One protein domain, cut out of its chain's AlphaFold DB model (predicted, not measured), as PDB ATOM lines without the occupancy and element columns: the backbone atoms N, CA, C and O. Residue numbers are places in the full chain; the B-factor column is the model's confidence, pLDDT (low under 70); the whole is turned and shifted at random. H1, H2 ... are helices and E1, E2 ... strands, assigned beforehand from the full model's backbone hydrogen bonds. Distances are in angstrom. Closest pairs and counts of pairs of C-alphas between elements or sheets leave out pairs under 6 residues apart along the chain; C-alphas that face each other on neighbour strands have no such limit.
ATOM      1  N   TYR A 265      60.605 103.473 137.771       96.25
ATOM      2  CA  TYR A 265      59.903 104.749 137.760       96.25
ATOM      3  C   TYR A 265      60.418 105.622 136.611       96.25
ATOM      4  O   TYR A 265      61.495 106.212 136.694       96.25
ATOM      5  N   GLY A 266      59.660 105.663 135.514       95.62
ATOM      6  CA  GLY A 266      59.970 106.436 134.308       95.62
ATOM      7  C   GLY A 266      59.042 107.631 134.091       95.62
ATOM      8  O   GLY A 266      58.084 107.847 134.833       95.62
ATOM      9  N   VAL A 267      59.287 108.379 133.012       96.25
ATOM     10  CA  VAL A 267      58.525 109.598 132.670       96.25
ATOM     11  C   VAL A 267      57.025 109.317 132.532       96.25
ATOM     12  O   VAL A 267      56.215 110.112 132.994       96.25
ATOM     13  N   VAL A 268      56.639 108.166 131.972       96.19
ATOM     14  CA  VAL A 268      55.227 107.754 131.855       96.19
ATOM     15  C   VAL A 268      54.534 107.740 133.219       96.19
ATOM     16  O   VAL A 268      53.525 108.422 133.401       96.19
ATOM     17  N   LYS A 269      55.112 107.039 134.201       97.19
ATOM     18  CA  LYS A 269      54.570 106.978 135.564       97.19
ATOM     19  C   LYS A 269      54.569 108.339 136.253       97.19
ATOM     20  O   LYS A 269      53.616 108.661 136.948       97.19
ATOM     21  N   MET A 270      55.581 109.175 136.017       97.94
ATOM     22  CA  MET A 270      55.616 110.537 136.567       97.94
ATOM     23  C   MET A 270      54.423 111.384 136.101       97.94
ATOM     24  O   MET A 270      53.870 112.146 136.894       97.94
ATOM     25  N   PHE A 271      54.000 111.242 134.840       98.00
ATOM     26  CA  PHE A 271      52.797 111.907 134.332       98.00
ATOM     27  C   PHE A 271      51.512 111.319 134.928       98.00
ATOM     28  O   PHE A 271      50.651 112.088 135.353       98.00
ATOM     29  N   ILE A 272      51.394 109.987 135.009       96.75
ATOM     30  CA  ILE A 272      50.241 109.308 135.636       96.75
ATOM     31  C   ILE A 272      50.071 109.771 137.089       96.75
ATOM     32  O   ILE A 272      48.974 110.143 137.505       96.75
ATOM     33  N   ASN A 273      51.179 109.859 137.825       97.19
ATOM     34  CA  ASN A 273      51.213 110.260 139.229       97.19
ATOM     35  C   ASN A 273      51.149 111.787 139.432       97.19
ATOM     36  O   ASN A 273      51.280 112.255 140.563       97.19
ATOM     37  N   LYS A 274      50.962 112.573 138.359       97.81
ATOM     38  CA  LYS A 274      50.866 114.046 138.378       97.81
ATOM     39  C   LYS A 274      52.065 114.739 139.045       97.81
ATOM     40  O   LYS A 274      51.905 115.743 139.732       97.81
ATOM     41  N   LYS A 275      53.270 114.201 138.836       98.06
ATOM     42  CA  LYS A 275      54.529 114.721 139.399       98.06
ATOM     43  C   LYS A 275      55.275 115.686 138.483       98.06
ATOM     44  O   LYS A 275      56.278 116.254 138.903       98.06
ATOM     45  N   VAL A 276      54.834 115.844 137.236       98.06
ATOM     46  CA  VAL A 276      55.482 116.710 136.241       98.06
ATOM     47  C   VAL A 276      54.719 118.028 136.127       98.06
ATOM     48  O   VAL A 276      53.532 118.031 135.812       98.06
ATOM     49  N   HIS A 277      55.421 119.138 136.340       98.12
ATOM     50  CA  HIS A 277      54.890 120.501 136.389       98.12
ATOM     51  C   HIS A 277      55.706 121.438 135.503       98.12
ATOM     52  O   HIS A 277      56.892 121.208 135.251       98.12
ATOM     53  N   GLN A 278      55.085 122.529 135.052       97.81
ATOM     54  CA  GLN A 278      55.775 123.529 134.241       97.81
ATOM     55  C   GLN A 278      56.758 124.307 135.110       97.81
ATOM     56  O   GLN A 278      56.378 124.874 136.134       97.81
ATOM     57  N   SER A 279      58.024 124.353 134.698       97.06
ATOM     58  CA  SER A 279      59.016 125.158 135.399       97.06
ATOM     59  C   SER A 279      58.843 126.653 135.151       97.06
ATOM     60  O   SER A 279      58.049 127.109 134.329       97.06
ATOM     61  N   PHE A 280      59.608 127.437 135.902       95.94
ATOM     62  CA  PHE A 280      59.551 128.892 135.882       95.94
ATOM     63  C   PHE A 280      60.776 129.465 135.178       95.94
ATOM     64  O   PHE A 280      61.891 128.957 135.324       95.94
ATOM     65  N   ASP A 281      60.588 130.558 134.443       93.81
ATOM     66  CA  ASP A 281      61.698 131.265 133.814       93.81
ATOM     67  C   ASP A 281      62.461 132.102 134.849       93.81
ATOM     68  O   ASP A 281      62.091 133.237 135.144       93.81
ATOM     69  N   LEU A 282      63.561 131.561 135.377       93.38
ATOM     70  CA  LEU A 282      64.393 132.239 136.381       93.38
ATOM     71  C   LEU A 282      65.151 133.462 135.829       93.38
ATOM     72  O   LEU A 282      65.845 134.153 136.579       93.38
ATOM     73  N   ASN A 283      65.051 133.751 134.525       89.19
ATOM     74  CA  ASN A 283      65.530 135.015 133.956       89.19
ATOM     75  C   ASN A 283      64.576 136.180 134.222       89.19
ATOM     76  O   ASN A 283      64.977 137.330 134.049       89.19
ATOM     77  N   LYS A 284      63.335 135.886 134.612       91.31
ATOM     78  CA  LYS A 284      62.305 136.870 134.916       91.31
ATOM     79  C   LYS A 284      62.087 136.922 136.416       91.31
ATOM     80  O   LYS A 284      62.064 135.890 137.083       91.31
ATOM     81  N   GLU A 285      61.872 138.123 136.930       91.69
ATOM     82  CA  GLU A 285      61.623 138.328 138.355       91.69
ATOM     83  C   GLU A 285      60.381 137.570 138.844       91.69
ATOM     84  O   GLU A 285      60.444 136.904 139.873       91.69
ATOM     85  N   ASP A 286      59.299 137.582 138.059       94.94
ATOM     86  CA  ASP A 286      58.083 136.797 138.316       94.94
ATOM     87  C   ASP A 286      58.378 135.294 138.466       94.94
ATOM     88  O   ASP A 286      57.897 134.647 139.392       94.94
ATOM     89  N   GLY A 287      59.237 134.738 137.605       94.75
ATOM     90  CA  GLY A 287      59.629 133.332 137.697       94.75
ATOM     91  C   GLY A 287      60.441 133.020 138.956       94.75
ATOM     92  O   GLY A 287      60.292 131.944 139.532       94.75
ATOM     93  N   GLN A 288      61.262 133.965 139.416       94.81
ATOM     94  CA  GLN A 288      61.990 133.839 140.680       94.81
ATOM     95  C   GLN A 288      61.058 133.956 141.894       94.81
ATOM     96  O   GLN A 288      61.248 133.218 142.857       94.81
ATOM     97  N   ASN A 289      60.050 134.834 141.849       95.50
ATOM     98  CA  ASN A 289      59.033 134.955 142.902       95.50
ATOM     99  C   ASN A 289      58.249 133.646 143.045       95.50
ATOM    100  O   ASN A 289      58.244 133.057 144.119       95.50
ATOM    101  N   LYS A 290      57.726 133.116 141.931       97.00
ATOM    102  CA  LYS A 290      57.021 131.823 141.899       97.00
ATOM    103  C   LYS A 290      57.869 130.672 142.429       97.00
ATOM    104  O   LYS A 290      57.356 129.788 143.111       97.00
ATOM    105  N   LEU A 291      59.171 130.672 142.129       97.06
ATOM    106  CA  LEU A 291      60.096 129.700 142.706       97.06
ATOM    107  C   LEU A 291      60.190 129.857 144.230       97.06
ATOM    108  O   LEU A 291      60.143 128.854 144.932       97.06
ATOM    109  N   CYS A 292      60.325 131.080 144.746       96.88
ATOM    110  CA  CYS A 292      60.414 131.317 146.188       96.88
ATOM    111  C   CYS A 292      59.132 130.893 146.911       96.88
ATOM    112  O   CYS A 292      59.232 130.209 147.924       96.88
ATOM    113  N   ASP A 293      57.956 131.199 146.357       96.69
ATOM    114  CA  ASP A 293      56.665 130.780 146.916       96.69
ATOM    115  C   ASP A 293      56.557 129.248 146.976       96.69
ATOM    116  O   ASP A 293      56.193 128.667 148.001       96.69
ATOM    117  N   LEU A 294      56.956 128.575 145.892       97.31
ATOM    118  CA  LEU A 294      57.005 127.116 145.815       97.31
ATOM    119  C   LEU A 294      57.965 126.513 146.852       97.31
ATOM    120  O   LEU A 294      57.633 125.519 147.500       97.31
ATOM    121  N   LEU A 295      59.157 127.087 147.011       97.00
ATOM    122  CA  LEU A 295      60.148 126.620 147.982       97.00
ATOM    123  C   LEU A 295      59.684 126.869 149.423       97.00
ATOM    124  O   LEU A 295      59.799 125.971 150.255       97.00
ATOM    125  N   ALA A 296      59.096 128.033 149.705       95.38
ATOM    126  CA  ALA A 296      58.536 128.373 151.011       95.38
ATOM    127  C   ALA A 296      57.409 127.409 151.408       95.38
ATOM    128  O   ALA A 296      57.390 126.918 152.536       95.38
ATOM    129  N   ALA A 297      56.541 127.024 150.465       95.19
ATOM    130  CA  ALA A 297      55.504 126.019 150.703       95.19
ATOM    131  C   ALA A 297      56.066 124.633 151.082       95.19
ATOM    132  O   ALA A 297      55.353 123.818 151.662       95.19
ATOM    133  N   ASN A 298      57.341 124.354 150.785       94.25
ATOM    134  CA  ASN A 298      58.008 123.083 151.069       94.25
ATOM    135  C   ASN A 298      59.029 123.161 152.221       94.25
ATOM    136  O   ASN A 298      59.643 122.142 152.530       94.25
ATOM    137  N   VAL A 299      59.181 124.310 152.896       94.00
ATOM    138  CA  VAL A 299      60.217 124.523 153.931       94.00
ATOM    139  C   VAL A 299      60.116 123.569 155.129       94.00
ATOM    140  O   VAL A 299      61.098 123.314 155.818       94.00
ATOM    141  N   HIS A 300      58.930 123.005 155.364       92.44
ATOM    142  CA  HIS A 300      58.674 122.038 156.430       92.44
ATOM    143  C   HIS A 300      59.238 120.636 156.133       92.44
ATOM    144  O   HIS A 300      59.225 119.774 157.007       92.44
ATOM    145  N   LYS A 301      59.710 120.371 154.906       92.69
ATOM    146  CA  LYS A 301      60.271 119.074 154.511       92.69
ATOM    147  C   LYS A 301      61.766 119.028 154.831       92.69
ATOM    148  O   LYS A 301      62.523 119.856 154.338       92.69
ATOM    149  N   MET A 302      62.227 118.008 155.553       92.50
ATOM    150  CA  MET A 302      63.661 117.725 155.756       92.50
ATOM    151  C   MET A 302      64.273 117.070 154.506       92.50
ATOM    152  O   MET A 302      64.748 115.944 154.511       92.50
ATOM    153  N   LYS A 303      64.170 117.756 153.365       96.19
ATOM    154  CA  LYS A 303      64.632 117.274 152.060       96.19
ATOM    155  C   LYS A 303      65.329 118.386 151.287       96.19
ATOM    156  O   LYS A 303      65.174 119.573 151.574       96.19
ATOM    157  N   TYR A 304      66.077 117.988 150.271       97.69
ATOM    158  CA  TYR A 304      66.658 118.890 149.298       97.69
ATOM    159  C   TYR A 304      65.659 119.265 148.202       97.69
ATOM    160  O   TYR A 304      64.886 118.430 147.716       97.69
ATOM    161  N   ALA A 305      65.767 120.503 147.732       97.56
ATOM    162  CA  ALA A 305      65.306 120.897 146.408       97.56
ATOM    163  C   ALA A 305      66.517 121.182 145.512       97.56
ATOM    164  O   ALA A 305      67.446 121.867 145.932       97.56
ATOM    165  N   ILE A 306      66.519 120.687 144.274       96.06
ATOM    166  CA  ILE A 306      67.588 120.984 143.309       96.06
ATOM    167  C   ILE A 306      67.054 121.935 142.251       96.06
ATOM    168  O   ILE A 306      66.135 121.595 141.513       96.06
ATOM    169  N   VAL A 307      67.666 123.108 142.134       95.62
ATOM    170  CA  VAL A 307      67.251 124.145 141.188       95.62
ATOM    171  C   VAL A 307      68.381 124.411 140.206       95.62
ATOM    172  O   VAL A 307      69.497 124.771 140.588       95.62
ATOM    173  N   ARG A 308      68.102 124.252 138.911       92.12
ATOM    174  CA  ARG A 308      69.057 124.584 137.859       92.12
ATOM    175  C   ARG A 308      68.907 126.025 137.396       92.12
ATOM    176  O   ARG A 308      67.866 126.442 136.903       92.12
ATOM    177  N   VAL A 309      70.035 126.721 137.388       90.00
ATOM    178  CA  VAL A 309      70.209 128.021 136.743       90.00
ATOM    179  C   VAL A 309      71.012 127.828 135.452       90.00
ATOM    180  O   VAL A 309      71.957 127.037 135.408       90.00
ATOM    181  N   THR A 310      70.629 128.502 134.365       80.06
ATOM    182  CA  THR A 310      71.192 128.240 133.024       80.06
ATOM    183  C   THR A 310      72.086 129.348 132.476       80.06
ATOM    184  O   THR A 310      72.917 129.060 131.614       80.06
ATOM    185  N   LYS A 311      71.958 130.597 132.948       80.56
ATOM    186  CA  LYS A 311      72.602 131.746 132.289       80.56
ATOM    187  C   LYS A 311      74.014 132.020 132.790       80.56
ATOM    188  O   LYS A 311      74.950 132.060 131.996       80.56
ATOM    189  N   SER A 312      74.189 132.268 134.088       83.12
ATOM    190  CA  SER A 312      75.478 132.712 134.629       83.12
ATOM    191  C   SER A 312      75.602 132.493 136.135       83.12
ATOM    192  O   SER A 312      74.608 132.329 136.839       83.12
ATOM    193  N   THR A 313      76.837 132.553 136.642       84.94
ATOM    194  CA  THR A 313      77.117 132.560 138.087       84.94
ATOM    195  C   THR A 313      76.467 133.756 138.783       84.94
ATOM    196  O   THR A 313      75.963 133.600 139.883       84.94
ATOM    197  N   LYS A 314      76.395 134.922 138.121       87.69
ATOM    198  CA  LYS A 314      75.710 136.101 138.670       87.69
ATOM    199  C   LYS A 314      74.223 135.824 138.901       87.69
ATOM    200  O   LYS A 314      73.729 136.058 139.990       87.69
ATOM    201  N   GLN A 315      73.535 135.252 137.911       87.75
ATOM    202  CA  GLN A 315      72.130 134.878 138.080       87.75
ATOM    203  C   GLN A 315      71.954 133.843 139.194       87.75
ATOM    204  O   GLN A 315      70.992 133.919 139.947       87.75
ATOM    205  N   LEU A 316      72.869 132.874 139.297       90.81
ATOM    206  CA  LEU A 316      72.826 131.882 140.367       90.81
ATOM    207  C   LEU A 316      72.893 132.553 141.746       90.81
ATOM    208  O   LEU A 316      72.073 132.230 142.598       90.81
ATOM    209  N   GLN A 317      73.787 133.526 141.922       90.44
ATOM    210  CA  GLN A 317      73.910 134.317 143.152       90.44
ATOM    211  C   GLN A 317      72.678 135.195 143.412       90.44
ATOM    212  O   GLN A 317      72.225 135.290 144.550       90.44
ATOM    213  N   ASP A 318      72.105 135.808 142.373       91.31
ATOM    214  CA  ASP A 318      70.886 136.618 142.492       91.31
ATOM    215  C   ASP A 318      69.699 135.754 142.966       91.31
ATOM    216  O   ASP A 318      68.984 136.125 143.898       91.31
ATOM    217  N   VAL A 319      69.535 134.561 142.382       93.62
ATOM    218  CA  VAL A 319      68.528 133.574 142.803       93.62
ATOM    219  C   VAL A 319      68.809 133.085 144.226       93.62
ATOM    220  O   VAL A 319      67.889 133.040 145.040       93.62
ATOM    221  N   ALA A 320      70.068 132.778 144.560       95.06
ATOM    222  CA  ALA A 320      70.460 132.368 145.907       95.06
ATOM    223  C   ALA A 320      70.100 133.433 146.944       95.06
ATOM    224  O   ALA A 320      69.490 133.130 147.966       95.06
ATOM    225  N   LYS A 321      70.422 134.703 146.672       94.50
ATOM    226  CA  LYS A 321      70.105 135.825 147.556       94.50
ATOM    227  C   LYS A 321      68.604 135.918 147.823       94.50
ATOM    228  O   LYS A 321      68.212 136.095 148.971       94.50
ATOM    229  N   LYS A 322      67.779 135.754 146.789       94.50
ATOM    230  CA  LYS A 322      66.318 135.833 146.905       94.50
ATOM    231  C   LYS A 322      65.724 134.675 147.714       94.50
ATOM    232  O   LYS A 322      64.852 134.894 148.545       94.50
ATOM    233  N   ILE A 323      66.265 133.467 147.552       95.75
ATOM    234  CA  ILE A 323      65.882 132.296 148.360       95.75
ATOM    235  C   ILE A 323      66.318 132.470 149.827       95.75
ATOM    236  O   ILE A 323      65.544 132.204 150.744       95.75
ATOM    237  N   ASN A 324      67.523 132.988 150.073       94.56
ATOM    238  CA  ASN A 324      67.995 133.255 151.434       94.56
ATOM    239  C   ASN A 324      67.171 134.355 152.133       94.56
ATOM    240  O   ASN A 324      66.980 134.295 153.345       94.56
ATOM    241  N   GLN A 325      66.642 135.337 151.391       92.81
ATOM    242  CA  GLN A 325      65.759 136.382 151.935       92.81
ATOM    243  C   GLN A 325      64.443 135.831 152.499       92.81
ATOM    244  O   GLN A 325      63.881 136.445 153.401       92.81
ATOM    245  N   VAL A 326      63.978 134.672 152.021       91.50
ATOM    246  CA  VAL A 326      62.815 133.963 152.586       91.50
ATOM    247  C   VAL A 326      63.209 132.919 153.642       91.50
ATOM    248  O   VAL A 326      62.402 132.074 154.015       91.50
ATOM    249  N   GLY A 327      64.450 132.968 154.142       91.69
ATOM    250  CA  GLY A 327      64.927 132.143 155.258       91.69
ATOM    251  C   GLY A 327      65.352 130.719 154.890       91.69
ATOM    252  O   GLY A 327      65.552 129.895 155.782       91.69
ATOM    253  N   ILE A 328      65.504 130.407 153.600       95.38
ATOM    254  CA  ILE A 328      65.846 129.060 153.125       95.38
ATOM    255  C   ILE A 328      67.344 128.969 152.833       95.38
ATOM    256  O   ILE A 328      67.891 129.804 152.118       95.38
ATOM    257  N   LEU A 329      68.002 127.923 153.344       93.62
ATOM    258  CA  LEU A 329      69.428 127.688 153.111       93.62
ATOM    259  C   LEU A 329      69.694 127.301 151.651       93.62
ATOM    260  O   LEU A 329      69.045 126.402 151.113       93.62
ATOM    261  N   THR A 330      70.711 127.915 151.043       94.44
ATOM    262  CA  THR A 330      71.169 127.577 149.688       94.44
ATOM    263  C   THR A 330      72.593 127.027 149.661       94.44
ATOM    264  O   THR A 330      73.480 127.592 150.297       94.44
ATOM    265  N   ILE A 331      72.838 126.005 148.839       92.06
ATOM    266  CA  ILE A 331      74.169 125.482 148.507       92.06
ATOM    267  C   ILE A 331      74.427 125.707 147.016       92.06
ATOM    268  O   ILE A 331      73.706 125.183 146.168       92.06
ATOM    269  N   GLU A 332      75.471 126.459 146.672       90.00
ATOM    270  CA  GLU A 332      75.866 126.674 145.276       90.00
ATOM    271  C   GLU A 332      76.785 125.546 144.782       90.00
ATOM    272  O   GLU A 332      77.881 125.340 145.298       90.00
ATOM    273  N   HIS A 333      76.388 124.826 143.732       84.44
ATOM    274  CA  HIS A 333      77.154 123.713 143.174       84.44
ATOM    275  C   HIS A 333      77.433 123.908 141.672       84.44
ATOM    276  O   HIS A 333      76.620 123.603 140.795       84.44
ATOM    277  N   HIS A 334      78.632 124.403 141.344       78.50
ATOM    278  CA  HIS A 334      79.062 124.658 139.964       78.50
ATOM    279  C   HIS A 334      80.565 124.410 139.753       78.50
ATOM    280  O   HIS A 334      81.335 124.306 140.701       78.50
ATOM    281  N   SER A 335      81.010 124.343 138.492       64.81
ATOM    282  CA  SER A 335      82.388 123.972 138.101       64.81
ATOM    283  C   SER A 335      83.506 124.879 138.621       64.81
ATOM    284  O   SER A 335      84.665 124.479 138.608       64.81
ATOM    285  N   LYS A 336      83.165 126.089 139.071       62.62
ATOM    286  CA  LYS A 336      84.111 127.054 139.653       62.62
ATOM    287  C   LYS A 336      84.151 127.010 141.182       62.62
ATOM    288  O   LYS A 336      84.944 127.745 141.763       62.62
ATOM    289  N   ASN A 337      83.296 126.211 141.825       64.19
ATOM    290  CA  ASN A 337      83.331 126.088 143.273       64.19
ATOM    291  C   ASN A 337      84.609 125.330 143.687       64.19
ATOM    292  O   ASN A 337      85.030 124.395 143.000       64.19
ATOM    293  N   LYS A 338      85.273 125.785 144.756       54.38
ATOM    294  CA  LYS A 338      86.522 125.171 145.248       54.38
ATOM    295  C   LYS A 338      86.266 123.788 145.839       54.38
ATOM    296  O   LYS A 338      87.151 122.935 145.791       54.38
ATOM    297  N   ASP A 339      85.061 123.590 146.359       59.53
ATOM    298  CA  ASP A 339      84.601 122.308 146.850       59.53
ATOM    299  C   ASP A 339      84.274 121.376 145.672       59.53
ATOM    300  O   ASP A 339      83.428 121.667 144.819       59.53
ATOM    301  N   LYS A 340      85.015 120.268 145.592       64.12
ATOM    302  CA  LYS A 340      84.893 119.260 144.532       64.12
ATOM    303  C   LYS A 340      83.910 118.145 144.890       64.12
ATOM    304  O   LYS A 340      83.807 117.189 144.120       64.12
ATOM    305  N   THR A 341      83.205 118.251 146.017       71.81
ATOM    306  CA  THR A 341      82.208 117.263 146.445       71.81
ATOM    307  C   THR A 341      81.186 117.026 145.338       71.81
ATOM    308  O   THR A 341      80.670 117.975 144.747       71.81
ATOM    309  N   SER A 342      80.938 115.759 144.993       78.62
ATOM    310  CA  SER A 342      80.023 115.406 143.905       78.62
ATOM    311  C   SER A 342      78.571 115.700 144.297       78.62
ATOM    312  O   SER A 342      78.222 115.616 145.471       78.62
ATOM    313  N   LEU A 343      77.706 116.011 143.324       83.44
ATOM    314  CA  LEU A 343      76.282 116.227 143.611       83.44
ATOM    315  C   LEU A 343      75.644 114.991 144.268       83.44
ATOM    316  O   LEU A 343      74.830 115.148 145.165       83.44
ATOM    317  N   SER A 344      76.038 113.783 143.857       83.19
ATOM    318  CA  SER A 344      75.535 112.529 144.430       83.19
ATOM    319  C   SER A 344      75.967 112.343 145.887       83.19
ATOM    320  O   SER A 344      75.179 111.852 146.683       83.19
ATOM    321  N   SER A 345      77.180 112.776 146.244       85.00
ATOM    322  CA  SER A 345      77.664 112.786 147.633       85.00
ATOM    323  C   SER A 345      76.989 113.864 148.479       85.00
ATOM    324  O   SER A 345      76.877 113.716 149.682       85.00
ATOM    325  N   LEU A 346      76.555 114.968 147.867       87.31
ATOM    326  CA  LEU A 346      75.886 116.050 148.587       87.31
ATOM    327  C   LEU A 346      74.469 115.667 149.031       87.31
ATOM    328  O   LEU A 346      73.976 116.207 150.010       87.31
ATOM    329  N   VAL A 347      73.809 114.776 148.287       91.00
ATOM    330  CA  VAL A 347      72.420 114.361 148.545       91.00
ATOM    331  C   VAL A 347      72.304 112.941 149.098       91.00
ATOM    332  O   VAL A 347      71.196 112.409 149.157       91.00
ATOM    333  N   SER A 348      73.429 112.297 149.435       89.94
ATOM    334  CA  SER A 348      73.429 110.925 149.957       89.94
ATOM    335  C   SER A 348      72.835 110.830 151.354       89.94
ATOM    336  O   SER A 348      72.246 109.803 151.677       89.94
ATOM    337  N   ASP A 349      72.974 111.897 152.136       91.56
ATOM    338  CA  ASP A 349      72.481 111.996 153.504       91.56
ATOM    339  C   ASP A 349      71.266 112.924 153.571       91.56
ATOM    340  O   ASP A 349      71.065 113.783 152.711       91.56
ATOM    341  N   GLU A 350      70.429 112.749 154.588       94.31
ATOM    342  CA  GLU A 350      69.286 113.626 154.824       94.31
ATOM    343  C   GLU A 350      69.751 115.001 155.335       94.31
ATOM    344  O   GLU A 350      70.624 115.064 156.205       94.31
ATOM    345  N   PRO A 351      69.194 116.122 154.841       94.94
ATOM    346  CA  PRO A 351      69.557 117.425 155.372       94.94
ATOM    347  C   PRO A 351      68.878 117.698 156.717       94.94
ATOM    348  O   PRO A 351      67.688 117.448 156.886       94.94
ATOM    349  N   GLU A 352      69.595 118.363 157.626       93.81
ATOM    350  CA  GLU A 352      69.064 118.793 158.935       93.81
ATOM    351  C   GLU A 352      67.855 119.742 158.828       93.81
ATOM    352  O   GLU A 352      67.044 119.858 159.746       93.81
ATOM    353  N   LYS A 353      67.741 120.457 157.706       94.12
ATOM    354  CA  LYS A 353      66.639 121.372 157.387       94.12
ATOM    355  C   LYS A 353      66.449 121.477 155.881       94.12
ATOM    356  O   LYS A 353      67.376 121.204 155.117       94.12
ATOM    357  N   PHE A 354      65.282 121.947 155.444       97.00
ATOM    358  CA  PHE A 354      65.022 122.181 154.025       97.00
ATOM    359  C   PHE A 354      66.131 123.024 153.383       97.00
ATOM    360  O   PHE A 354      66.434 124.133 153.834       97.00
ATOM    361  N   THR A 355      66.754 122.474 152.344       96.88
ATOM    362  CA  THR A 355      67.959 123.049 151.740       96.88
ATOM    363  C   THR A 355      67.851 123.035 150.224       96.88
ATOM    364  O   THR A 355      67.487 122.031 149.613       96.88
ATOM    365  N   VAL A 356      68.201 124.152 149.592       97.31
ATOM    366  CA  VAL A 356      68.150 124.299 148.138       97.31
ATOM    367  C   VAL A 356      69.549 124.191 147.554       97.31
ATOM    368  O   VAL A 356      70.423 124.999 147.851       97.31
ATOM    369  N   ILE A 357      69.763 123.224 146.669       95.19
ATOM    370  CA  ILE A 357      71.007 123.071 145.920       95.19
ATOM    371  C   ILE A 357      70.842 123.758 144.565       95.19
ATOM    372  O   ILE A 357      70.062 123.324 143.715       95.19
ATOM    373  N   LEU A 358      71.604 124.824 144.348       93.81
ATOM    374  CA  LEU A 358      71.624 125.579 143.101       93.81
ATOM    375  C   LEU A 358      72.729 125.057 142.192       93.81
ATOM    376  O   LEU A 358      73.912 125.163 142.515       93.81
ATOM    377  N   ILE A 359      72.364 124.533 141.023       90.50
ATOM    378  CA  ILE A 359      73.327 124.021 140.041       90.50
ATOM    379  C   ILE A 359      73.421 124.934 138.815       90.50
ATOM    380  O   ILE A 359      72.407 125.358 138.264       90.50
ATOM    381  N   LEU A 360      74.642 125.193 138.333       85.38
ATOM    382  CA  LEU A 360      74.888 125.918 137.074       85.38
ATOM    383  C   LEU A 360      75.503 124.983 136.039       85.38
ATOM    384  O   LEU A 360      76.629 124.520 136.217       85.38
ATOM    385  N   ASN A 361      74.778 124.734 134.943       68.56
ATOM    386  CA  ASN A 361      75.226 123.901 133.814       68.56
ATOM    387  C   ASN A 361      75.776 122.508 134.204       68.56
ATOM    388  O   ASN A 361      76.518 121.903 133.435       68.56
ATOM    389  N   ARG A 362      75.401 121.986 135.381       65.31
ATOM    390  CA  ARG A 362      75.770 120.655 135.892       65.31
ATOM    391  C   ARG A 362      74.589 119.689 135.883       65.31
ATOM    392  O   ARG A 362      73.446 120.104 135.687       65.31
ATOM    393  N   ALA A 363      74.880 118.404 136.101       57.72
ATOM    394  CA  ALA A 363      73.916 117.298 136.086       57.72
ATOM    395  C   ALA A 363      73.198 117.108 134.734       57.72
ATOM    396  O   ALA A 363      72.004 116.806 134.680       57.72
ATOM    397  N   ARG A 364      73.927 117.317 133.633       59.00
ATOM    398  CA  ARG A 364      73.508 116.951 132.272       59.00
ATOM    399  C   ARG A 364      74.226 115.666 131.878       59.00
ATOM    400  O   ARG A 364      75.427 115.611 132.095       59.00
ATOM    401  N   ALA A 365      73.491 114.711 131.302       59.12
ATOM    402  CA  ALA A 365      73.960 113.368 130.920       59.12
ATOM    403  C   ALA A 365      74.653 112.570 132.062       59.12
ATOM    404  O   ALA A 365      75.126 113.127 133.045       59.12
ATOM    405  N   SER A 366      74.587 111.240 131.999       58.47
ATOM    406  CA  SER A 366      75.457 110.286 132.728       58.47
ATOM    407  C   SER A 366      75.670 110.340 134.265       58.47
ATOM    408  O   SER A 366      76.331 109.450 134.779       58.47
ATOM    409  N   ILE A 367      75.100 111.270 135.046       73.38
ATOM    410  CA  ILE A 367      75.152 111.213 136.528       73.38
ATOM    411  C   ILE A 367      73.974 110.389 137.067       73.38
ATOM    412  O   ILE A 367      72.821 110.626 136.685       73.38
ATOM    413  N   GLN A 368      74.232 109.446 137.973       76.88
ATOM    414  CA  GLN A 368      73.188 108.804 138.773       76.88
ATOM    415  C   GLN A 368      72.984 109.590 140.069       76.88
ATOM    416  O   GLN A 368      73.933 109.896 140.789       76.88
ATOM    417  N   LEU A 369      71.731 109.951 140.332       85.75
ATOM    418  CA  LEU A 369      71.340 110.710 141.510       85.75
ATOM    419  C   LEU A 369      70.447 109.827 142.368       85.75
ATOM    420  O   LEU A 369      69.454 109.294 141.863       85.75
ATOM    421  N   ASP A 370      70.804 109.680 143.633       88.44
ATOM    422  CA  ASP A 370      69.887 109.154 144.627       88.44
ATOM    423  C   ASP A 370      68.886 110.251 144.996       88.44
ATOM    424  O   ASP A 370      69.265 111.387 145.270       88.44
ATOM    425  N   THR A 371      67.600 109.926 144.928       94.31
ATOM    426  CA  THR A 371      66.524 110.896 145.130       94.31
ATOM    427  C   THR A 371      65.756 110.697 146.430       94.31
ATOM    428  O   THR A 371      64.781 111.413 146.647       94.31
ATOM    429  N   ARG A 372      66.195 109.789 147.317       95.62
ATOM    430  CA  ARG A 372      65.549 109.530 148.621       95.62
ATOM    431  C   ARG A 372      65.347 110.811 149.438       95.62
ATOM    432  O   ARG A 372      64.241 111.083 149.915       95.62
ATOM    433  N   HIS A 373      66.382 111.646 149.495       96.88
ATOM    434  CA  HIS A 373      66.399 112.900 150.256       96.88
ATOM    435  C   HIS A 373      66.038 114.131 149.419       96.88
ATOM    436  O   HIS A 373      66.245 115.256 149.858       96.88
ATOM    437  N   ILE A 374      65.480 113.956 148.217       97.12
ATOM    438  CA  ILE A 374      65.068 115.056 147.339       97.12
ATOM    439  C   ILE A 374      63.543 115.108 147.313       97.12
ATOM    440  O   ILE A 374      62.887 114.085 147.131       97.12
ATOM    441  N   CYS A 375      62.952 116.288 147.494       97.38
ATOM    442  CA  CYS A 375      61.504 116.467 147.347       97.38
ATOM    443  C   CYS A 375      61.121 117.167 146.047       97.38
ATOM    444  O   CYS A 375      59.979 117.045 145.614       97.38
ATOM    445  N   LEU A 376      62.041 117.929 145.452       97.31
ATOM    446  CA  LEU A 376      61.735 118.775 144.310       97.31
ATOM    447  C   LEU A 376      62.952 118.975 143.411       97.31
ATOM    448  O   LEU A 376      64.068 119.185 143.889       97.31
ATOM    449  N   VAL A 377      62.722 118.974 142.102       97.06
ATOM    450  CA  VAL A 377      63.705 119.407 141.107       97.06
ATOM    451  C   VAL A 377      63.107 120.469 140.189       97.06
ATOM    452  O   VAL A 377      61.950 120.363 139.795       97.06
ATOM    453  N   HIS A 378      63.889 121.487 139.834       96.69
ATOM    454  CA  HIS A 378      63.484 122.577 138.944       96.69
ATOM    455  C   HIS A 378      64.513 122.803 137.839       96.69
ATOM    456  O   HIS A 378      65.710 122.944 138.100       96.69
ATOM    457  N   ASP A 379      64.038 122.814 136.595       93.06
ATOM    458  CA  ASP A 379      64.853 122.866 135.387       93.06
ATOM    459  C   ASP A 379      64.430 123.962 134.399       93.06
ATOM    460  O   ASP A 379      63.466 124.703 134.591       93.06
ATOM    461  N   ASN A 380      65.152 124.050 133.285       86.81
ATOM    462  CA  ASN A 380      64.905 125.032 132.242       86.81
ATOM    463  C   ASN A 380      63.538 124.843 131.560       86.81
ATOM    464  O   ASN A 380      63.268 123.807 130.954       86.81
ATOM    465  N   ILE A 381      62.746 125.913 131.572       89.38
ATOM    466  CA  ILE A 381      61.411 126.003 130.970       89.38
ATOM    467  C   ILE A 381      61.409 125.849 129.442       89.38
ATOM    468  O   ILE A 381      60.430 125.390 128.871       89.38
ATOM    469  N   ASN A 382      62.521 126.183 128.777       87.06
ATOM    470  CA  ASN A 382      62.628 126.214 127.312       87.06
ATOM    471  C   ASN A 382      63.585 125.145 126.753       87.06
ATOM    472  O   ASN A 382      64.088 125.276 125.635       87.06
ATOM    473  N   ALA A 383      63.922 124.118 127.538       85.31
ATOM    474  CA  ALA A 383      64.818 123.060 127.077       85.31
ATOM    475  C   ALA A 383      64.171 122.205 125.972       85.31
ATOM    476  O   ALA A 383      62.968 121.945 125.989       85.31
ATOM    477  N   ALA A 384      64.988 121.758 125.012       85.00
ATOM    478  CA  ALA A 384      64.571 120.814 123.973       85.00
ATOM    479  C   ALA A 384      64.244 119.432 124.571       85.00
ATOM    480  O   ALA A 384      64.590 119.157 125.716       85.00
ATOM    481  N   VAL A 385      63.580 118.561 123.805       87.50
ATOM    482  CA  VAL A 385      63.105 117.241 124.273       87.50
ATOM    483  C   VAL A 385      64.230 116.366 124.826       87.50
ATOM    484  O   VAL A 385      64.120 115.845 125.932       87.50
ATOM    485  N   ASP A 386      65.325 116.243 124.082       82.88
ATOM    486  CA  ASP A 386      66.518 115.500 124.488       82.88
ATOM    487  C   ASP A 386      67.159 116.090 125.746       82.88
ATOM    488  O   ASP A 386      67.414 115.372 126.711       82.88
ATOM    489  N   VAL A 387      67.338 117.412 125.775       84.44
ATOM    490  CA  VAL A 387      67.892 118.111 126.937       84.44
ATOM    491  C   VAL A 387      67.008 117.900 128.163       84.44
ATOM    492  O   VAL A 387      67.527 117.522 129.204       84.44
ATOM    493  N   THR A 388      65.692 118.095 128.046       90.19
ATOM    494  CA  THR A 388      64.718 117.928 129.137       90.19
ATOM    495  C   THR A 388      64.738 116.502 129.679       90.19
ATOM    496  O   THR A 388      64.902 116.319 130.885       90.19
ATOM    497  N   ALA A 389      64.657 115.495 128.803       90.25
ATOM    498  CA  ALA A 389      64.694 114.088 129.193       90.25
ATOM    499  C   ALA A 389      65.999 113.725 129.916       90.25
ATOM    500  O   ALA A 389      65.971 113.043 130.934       90.25
ATOM    501  N   GLN A 390      67.149 114.232 129.462       86.12
ATOM    502  CA  GLN A 390      68.451 113.938 130.077       86.12
ATOM    503  C   GLN A 390      68.805 114.805 131.283       86.12
ATOM    504  O   GLN A 390      69.875 114.631 131.887       86.12
ATOM    505  N   SER A 391      67.944 115.753 131.622       89.31
ATOM    506  CA  SER A 391      68.172 116.677 132.715       89.31
ATOM    507  C   SER A 391      67.678 116.121 134.053       89.31
ATOM    508  O   SER A 391      67.660 114.905 134.236       89.31
ATOM    509  N   LEU A 392      67.298 116.978 135.012       92.62
ATOM    510  CA  LEU A 392      66.862 116.564 136.347       92.62
ATOM    511  C   LEU A 392      65.654 115.613 136.303       92.62
ATOM    512  O   LEU A 392      65.614 114.678 137.098       92.62
ATOM    513  N   LEU A 393      64.755 115.763 135.319       94.88
ATOM    514  CA  LEU A 393      63.685 114.796 135.018       94.88
ATOM    515  C   LEU A 393      64.244 113.369 134.855       94.88
ATOM    516  O   LEU A 393      63.819 112.440 135.537       94.88
ATOM    517  N   GLY A 394      65.254 113.195 134.001       93.19
ATOM    518  CA  GLY A 394      65.912 111.904 133.795       93.19
ATOM    519  C   GLY A 394      66.691 111.403 135.005       93.19
ATOM    520  O   GLY A 394      66.890 110.198 135.141       93.19
ATOM    521  N   ARG A 395      67.124 112.301 135.901       90.75
ATOM    522  CA  ARG A 395      67.786 111.925 137.163       90.75
ATOM    523  C   ARG A 395      66.803 111.443 138.226       90.75
ATOM    524  O   ARG A 395      67.193 110.660 139.091       90.75
ATOM    525  N   ALA A 396      65.547 111.869 138.135       94.62
ATOM    526  CA  ALA A 396      64.453 111.364 138.953       94.62
ATOM    527  C   ALA A 396      63.931 109.994 138.480       94.62
ATOM    528  O   ALA A 396      63.246 109.321 139.244       94.62
ATOM    529  N   CYS A 397      64.273 109.564 137.259       95.31
ATOM    530  CA  CYS A 397      63.935 108.229 136.764       95.31
ATOM    531  C   CYS A 397      64.816 107.152 137.413       95.31
ATOM    532  O   CYS A 397      65.939 107.444 137.824       95.31
ATOM    533  N   GLY A 398      64.339 105.909 137.474       93.69
ATOM    534  CA  GLY A 398      65.107 104.759 137.970       93.69
ATOM    535  C   GLY A 398      64.274 103.773 138.786       93.69
ATOM    536  O   GLY A 398      63.119 104.037 139.114       93.69
ATOM    537  N   TYR A 399      64.873 102.632 139.115       92.81
ATOM    538  CA  TYR A 399      64.236 101.587 139.917       92.81
ATOM    539  C   TYR A 399      63.972 102.047 141.354       92.81
ATOM    540  O   TYR A 399      64.808 102.727 141.950       92.81
ATOM    541  N   ASN A 400      62.805 101.683 141.889       93.50
ATOM    542  CA  ASN A 400      62.362 101.961 143.263       93.50
ATOM    543  C   ASN A 400      62.276 103.452 143.644       93.50
ATOM    544  O   ASN A 400      62.148 103.790 144.817       93.50
ATOM    545  N   LYS A 401      62.290 104.365 142.664       95.19
ATOM    546  CA  LYS A 401      62.226 105.817 142.915       95.19
ATOM    547  C   LYS A 401      60.821 106.383 143.056       95.19
ATOM    548  O   LYS A 401      60.671 107.536 143.457       95.19
ATOM    549  N   GLU A 402      59.796 105.597 142.741       95.50
ATOM    550  CA  GLU A 402      58.398 106.028 142.821       95.50
ATOM    551  C   GLU A 402      58.035 106.501 144.237       95.50
ATOM    552  O   GLU A 402      57.519 107.606 144.414       95.50
ATOM    553  N   GLY A 403      58.434 105.732 145.257       95.00
ATOM    554  CA  GLY A 403      58.203 106.059 146.667       95.00
ATOM    555  C   GLY A 403      58.953 107.296 147.176       95.00
ATOM    556  O   GLY A 403      58.653 107.788 148.260       95.00
ATOM    557  N   HIS A 404      59.908 107.845 146.415       95.31
ATOM    558  CA  HIS A 404      60.649 109.040 146.838       95.31
ATOM    559  C   HIS A 404      59.796 110.316 146.722       95.31
ATOM    560  O   HIS A 404      60.060 111.299 147.421       95.31
ATOM    561  N   GLY A 405      58.763 110.293 145.869       95.56
ATOM    562  CA  GLY A 405      57.746 111.342 145.788       95.56
ATOM    563  C   GLY A 405      58.244 112.692 145.263       95.56
ATOM    564  O   GLY A 405      57.684 113.720 145.637       95.56
ATOM    565  N   VAL A 406      59.286 112.700 144.425       97.50
ATOM    566  CA  VAL A 406      59.902 113.924 143.883       97.50
ATOM    567  C   VAL A 406      58.930 114.678 142.969       97.50
ATOM    568  O   VAL A 406      58.419 114.105 142.007       97.50
ATOM    569  N   GLU A 407      58.735 115.971 143.229       98.19
ATOM    570  CA  GLU A 407      58.036 116.898 142.330       98.19
ATOM    571  C   GLU A 407      59.000 117.441 141.263       98.19
ATOM    572  O   GLU A 407      60.114 117.876 141.571       98.19
ATOM    573  N   ILE A 408      58.592 117.421 139.995       98.12
ATOM    574  CA  ILE A 408      59.476 117.670 138.853       98.12
ATOM    575  C   ILE A 408      58.976 118.877 138.069       98.12
ATOM    576  O   ILE A 408      57.983 118.796 137.360       98.12
ATOM    577  N   TYR A 409      59.709 119.982 138.144       98.19
ATOM    578  CA  TYR A 409      59.428 121.203 137.398       98.19
ATOM    579  C   TYR A 409      60.352 121.281 136.184       98.19
ATOM    580  O   TYR A 409      61.553 121.518 136.323       98.19
ATOM    581  N   CYS A 410      59.813 121.108 134.980       96.44
ATOM    582  CA  CYS A 410      60.577 121.167 133.730       96.44
ATOM    583  C   CYS A 410      59.739 121.747 132.577       96.44
ATOM    584  O   CYS A 410      58.649 122.273 132.789       96.44
ATOM    585  N   ASN A 411      60.252 121.681 131.347       95.56
ATOM    586  CA  ASN A 411      59.438 121.934 130.163       95.56
ATOM    587  C   ASN A 411      58.445 120.770 129.966       95.56
ATOM    588  O   ASN A 411      58.834 119.713 129.457       95.56
ATOM    589  N   VAL A 412      57.184 120.952 130.379       96.31
ATOM    590  CA  VAL A 412      56.152 119.897 130.359       96.31
ATOM    591  C   VAL A 412      55.868 119.427 128.943       96.31
ATOM    592  O   VAL A 412      55.752 118.224 128.731       96.31
ATOM    593  N   ASP A 413      55.827 120.339 127.971       94.50
ATOM    594  CA  ASP A 413      55.573 119.988 126.572       94.50
ATOM    595  C   ASP A 413      56.686 119.084 126.036       94.50
ATOM    596  O   ASP A 413      56.434 118.029 125.453       94.50
ATOM    597  N   ALA A 414      57.945 119.447 126.298       92.19
ATOM    598  CA  ALA A 414      59.089 118.642 125.888       92.19
ATOM    599  C   ALA A 414      59.127 117.275 126.593       92.19
ATOM    600  O   ALA A 414      59.432 116.263 125.960       92.19
ATOM    601  N   ALA A 415      58.796 117.227 127.887       95.25
ATOM    602  CA  ALA A 415      58.679 115.981 128.639       95.25
ATOM    603  C   ALA A 415      57.517 115.106 128.133       95.25
ATOM    604  O   ALA A 415      57.667 113.888 128.044       95.25
ATOM    605  N   GLY A 416      56.391 115.719 127.755       95.31
ATOM    606  CA  GLY A 416      55.220 115.057 127.183       95.31
ATOM    607  C   GLY A 416      55.524 114.423 125.829       95.31
ATOM    608  O   GLY A 416      55.211 113.258 125.617       95.31
ATOM    609  N   LEU A 417      56.252 115.128 124.959       93.31
ATOM    610  CA  LEU A 417      56.724 114.555 123.695       93.31
ATOM    611  C   LEU A 417      57.653 113.351 123.913       93.31
ATOM    612  O   LEU A 417      57.565 112.366 123.183       93.31
ATOM    613  N   TYR A 418      58.541 113.402 124.915       94.12
ATOM    614  CA  TYR A 418      59.381 112.248 125.255       94.12
ATOM    615  C   TYR A 418      58.552 111.076 125.795       94.12
ATOM    616  O   TYR A 418      58.756 109.943 125.367       94.12
ATOM    617  N   ARG A 419      57.593 111.342 126.695       95.00
ATOM    618  CA  ARG A 419      56.634 110.348 127.204       95.00
ATOM    619  C   ARG A 419      55.919 109.644 126.056       95.00
ATOM    620  O   ARG A 419      55.883 108.420 126.038       95.00
ATOM    621  N   ASP A 420      55.373 110.399 125.109       93.12
ATOM    622  CA  ASP A 420      54.618 109.837 123.986       93.12
ATOM    623  C   ASP A 420      55.507 108.948 123.114       93.12
ATOM    624  O   ASP A 420      55.081 107.891 122.658       93.12
ATOM    625  N   TRP A 421      56.778 109.316 122.950       91.81
ATOM    626  CA  TRP A 421      57.733 108.477 122.238       91.81
ATOM    627  C   TRP A 421      58.028 107.166 122.978       91.81
ATOM    628  O   TRP A 421      57.999 106.104 122.353       91.81
ATOM    629  N   VAL A 422      58.226 107.218 124.302       92.31
ATOM    630  CA  VAL A 422      58.386 106.026 125.158       92.31
ATOM    631  C   VAL A 422      57.165 105.109 125.064       92.31
ATOM    632  O   VAL A 422      57.335 103.910 124.885       92.31
ATOM    633  N   MET A 423      55.948 105.659 125.105       91.50
ATOM    634  CA  MET A 423      54.690 104.899 124.989       91.50
ATOM    635  C   MET A 423      54.518 104.186 123.643       91.50
ATOM    636  O   MET A 423      53.666 103.315 123.508       91.50
ATOM    637  N   THR A 424      55.301 104.572 122.637       90.19
ATOM    638  CA  THR A 424      55.316 103.936 121.312       90.19
ATOM    639  C   THR A 424      56.535 103.041 121.110       90.19
ATOM    640  O   THR A 424      56.917 102.803 119.964       90.19
ATOM    641  N   ASP A 425      57.192 102.627 122.197       88.00
ATOM    642  CA  ASP A 425      58.442 101.867 122.177       88.00
ATOM    643  C   ASP A 425      59.479 102.518 121.257       88.00
ATOM    644  O   ASP A 425      60.053 101.905 120.360       88.00
ATOM    645  N   PHE A 426      59.675 103.826 121.430       88.31
ATOM    646  CA  PHE A 426      60.620 104.618 120.644       88.31
ATOM    647  C   PHE A 426      60.418 104.517 119.119       88.31
ATOM    648  O   PHE A 426      61.363 104.701 118.345       88.31
ATOM    649  N   SER A 427      59.184 104.285 118.660       82.94
ATOM    650  CA  SER A 427      58.860 104.154 117.239       82.94
ATOM    651  C   SER A 427      59.435 105.294 116.399       82.94
ATOM    652  O   SER A 427      59.310 106.480 116.719       82.94
ATOM    653  N   HIS A 428      60.015 104.940 115.251       76.69
ATOM    654  CA  HIS A 428      60.556 105.904 114.293       76.69
ATOM    655  C   HIS A 428      59.489 106.862 113.725       76.69
ATOM    656  O   HIS A 428      59.828 107.926 113.209       76.69
ATOM    657  N   LYS A 429      58.201 106.502 113.822       76.38
ATOM    658  CA  LYS A 429      57.071 107.338 113.379       76.38
ATOM    659  C   LYS A 429      56.709 108.436 114.383       76.38
ATOM    660  O   LYS A 429      56.096 109.425 113.993       76.38
ATOM    661  N   SER A 430      57.122 108.269 115.636       82.56
ATOM    662  CA  SER A 430      56.751 109.123 116.768       82.56
ATOM    663  C   SER A 430      57.945 109.895 117.330       82.56
ATOM    664  O   SER A 430      57.890 110.374 118.459       82.56
ATOM    665  N   ILE A 431      59.038 110.013 116.563       80.88
ATOM    666  CA  ILE A 431      60.249 110.707 117.015       80.88
ATOM    667  C   ILE A 431      59.925 112.191 117.257       80.88
ATOM    668  O   ILE A 431      59.497 112.882 116.322       80.88
ATOM    669  N   PRO A 432      60.181 112.718 118.467       79.12
ATOM    670  CA  PRO A 432      59.980 114.126 118.770       79.12
ATOM    671  C   PRO A 432      60.823 115.023 117.862       79.12
ATOM    672  O   PRO A 432      62.011 114.776 117.643       79.12
ATOM    673  N   SER A 433      60.238 116.106 117.352       65.25
ATOM    674  CA  SER A 433      60.973 117.066 116.529       65.25
ATOM    675  C   SER A 433      62.051 117.767 117.360       65.25
ATOM    676  O   SER A 433      61.745 118.595 118.216       65.25
ATOM    677  N   THR A 434      63.320 117.473 117.090       56.75
ATOM    678  CA  THR A 434      64.465 118.160 117.704       56.75
ATOM    679  C   THR A 434      65.213 119.011 116.680       56.75
ATOM    680  O   THR A 434      65.098 118.810 115.466       56.75
ATOM    681  N   LYS A 435      66.031 119.967 117.153       44.12
ATOM    682  CA  LYS A 435      66.922 120.766 116.287       44.12
ATOM    683  C   LYS A 435      67.810 119.880 115.395       44.12
ATOM    684  O   LYS A 435      68.072 120.251 114.254       44.12
ATOM    685  N   MET A 436      68.191 118.692 115.876       43.47
ATOM    686  CA  MET A 436      68.993 117.713 115.128       43.47
ATOM    687  C   MET A 436      68.251 117.107 113.923       43.47
ATOM    688  O   MET A 436      68.868 116.813 112.901       43.47
ATOM    689  N   ILE A 437      66.923 116.990 113.992       45.34
ATOM    690  CA  ILE A 437      66.083 116.545 112.869       45.34
ATOM    691  C   ILE A 437      65.862 117.712 111.894       45.34
ATOM    692  O   ILE A 437      66.031 117.552 110.686       45.34
ATOM    693  N   ASN A 438      65.620 118.923 112.404       34.31
ATOM    694  CA  ASN A 438      65.408 120.115 111.572       34.31
ATOM    695  C   ASN A 438      66.664 120.583 110.805       34.31
ATOM    696  O   ASN A 438      66.533 121.189 109.744       34.31
ATOM    697  N   GLY A 439      67.874 120.272 111.285       34.28
ATOM    698  CA  GLY A 439      69.141 120.647 110.640       34.28
ATOM    699  C   GLY A 439      69.633 119.712 109.524       34.28
ATOM    700  O   GLY A 439      70.613 120.032 108.853       34.28
ATOM    701  N   GLY A 440      68.984 118.565 109.287       34.94
ATOM    702  CA  GLY A 440      69.532 117.562 108.360       34.94
ATOM    703  C   GLY A 440      68.602 116.426 107.941       34.94
ATOM    704  O   GLY A 440      68.742 115.936 106.824       34.94
ATOM    705  N   ILE A 441      67.614 116.066 108.761       37.47
ATOM    706  CA  ILE A 441      66.613 115.028 108.472       37.47
ATOM    707  C   ILE A 441      65.226 115.677 108.516       37.47
ATOM    708  O   ILE A 441      64.332 115.278 109.250       37.47
ATOM    709  N   THR A 442      65.033 116.753 107.761       28.86
ATOM    710  CA  THR A 442      63.690 117.307 107.582       28.86
ATOM    711  C   THR A 442      62.787 116.221 106.991       28.86
ATOM    712  O   THR A 442      63.212 115.466 106.111       28.86
ATOM    713  N   LYS A 443      61.515 116.197 107.414       32.44
ATOM    714  CA  LYS A 443      60.411 115.434 106.791       32.44
ATOM    715  C   LYS A 443      60.381 115.525 105.246       32.44
ATOM    716  O   LYS A 443      59.780 114.686 104.591       32.44
ATOM    717  N   SER A 444      61.109 116.473 104.647       30.67
ATOM    718  CA  SER A 444      61.446 116.568 103.220       30.67
ATOM    719  C   SER A 444      62.254 115.405 102.622       30.67
ATOM    720  O   SER A 444      62.545 115.449 101.434       30.67
ATOM    721  N   ASN A 445      62.648 114.362 103.360       32.53
ATOM    722  CA  ASN A 445      63.004 113.115 102.664       32.53
ATOM    723  C   ASN A 445      61.772 112.459 102.001       32.53
ATOM    724  O   ASN A 445      61.936 111.478 101.282       32.53
ATOM    725  N   MET A 446      60.574 113.040 102.173       32.44
ATOM    726  CA  MET A 446      59.397 112.783 101.342       32.44
ATOM    727  C   MET A 446      59.109 113.833 100.249       32.44
ATOM    728  O   MET A 446      58.315 113.533  99.368       32.44
TER     729      MET A 446
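Overview. This is residues 265 to 446 of the 610 residues of an uncharacterized protein of viral metagenome (UniProt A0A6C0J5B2). A strongly twisted sheet of six parallel strands makes the core, with H3 covering part of one face and the short H6 over part of the other. H7 packs on H1 and H5 near the E1 and E6 part of the sheet, and the stretch after it, with H8, makes a tail at one end of the longest axis, of low confidence in residues 433 to 446. The printed part has 182 residues with eight named helices and six named strands, in the order H1 E1 H2 E2 H3 E3 H4 E4 E5 H5 H6 E6 H7 H8; the sheet runs E1 E6 E5 E2 E4 E3. The class is mixed, and the whole is compact, with a radius of gyration of the C-alphas of 16.9 A and spans of 57 by 35 by 31 A.

Arrangement. The sheet has E1, residues 276 to 278, and E3, residues 329 to 333, as edge strands; between them run E6, residues 407 to 410, E5, residues 374 to 378, E2, residues 304 to 309, and E4, residues 355 to 360. Within hydrogen-bond range are N 277 and O 408 of E1 and E6, 2.8 A, N 409 and O 377 of E6 and E5, 2.8 A, N 306 and O 376 of E5 and E2, 2.9 A, N 307 and O 357 of E2 and E4, 2.9 A, and N 331 and O 356 of E3 and E4, 2.8 A. H3, residues 313 to 325, is over E4 at a height over the sheet of 8.8 A and runs along the strands, at 9 degrees to E4 on the local plane. H6, residues 392 to 396, is on the opposite face at a height of 8.3 A, only just over E5, with 3 of its C-alphas falling there. H2, residues 285 to 296, only grazes the sheet and with residues 288 to 292 alone touches H3, the same way at a steep tilt of 49 degrees; the closest C-alphas, of Cys 292 and Ile 323, are 6.0 A apart. H1, residues 267 to 272, H4, residues 343 to 346, and H7, residues 412 to 423, only graze the sheet. H7 touches H1 about perpendicular, at 77 degrees, the closest C-alphas, of Val 268 and Arg 419, being 5.5 A apart. With residues 414 to 418 alone H7 touches H5, residues 385 to 390, about perpendicular at 81 degrees, the closest C-alphas, of Val 385 and Ala 414, being 4.5 A apart. H8, residues 435 to 438, is not on the sheet and is apart from H7. Strand-helix-strand units, parallel neighbour strands joined through helices, are E3, H4, E4 and E5, H5 H6, E6; split ones, with other strands between, are E1, H2, E2 and E2, H3, E3; each crossover is right-handed. Every O i to N i+4 pair is within hydrogen-bond range in H1, H2, H3, H5, H6 and H7; H4 and H8 are too short for one.

Along the chain. H1 begins at C-alpha 267 (58.525, 109.598, 132.670). From first to last C-alpha H3 measures 18.3 A, E4 16.5 A, H2 16.4 A, H7 16.0 A and E2 15.9 A. H8 ends at C-alpha 438 (65.408, 120.115, 111.572).

Size, cuts and confidence. The C-alphas of Glu 352 and Met 446, the two farthest apart, are 58.7 A from each other. The printed part has no cut, and the links E4 to E5 and H7 to H8 are long. The mean pLDDT of the printed part is 85.9; residues 335 to 340, 361 to 366 and 433 to 446 are under 70.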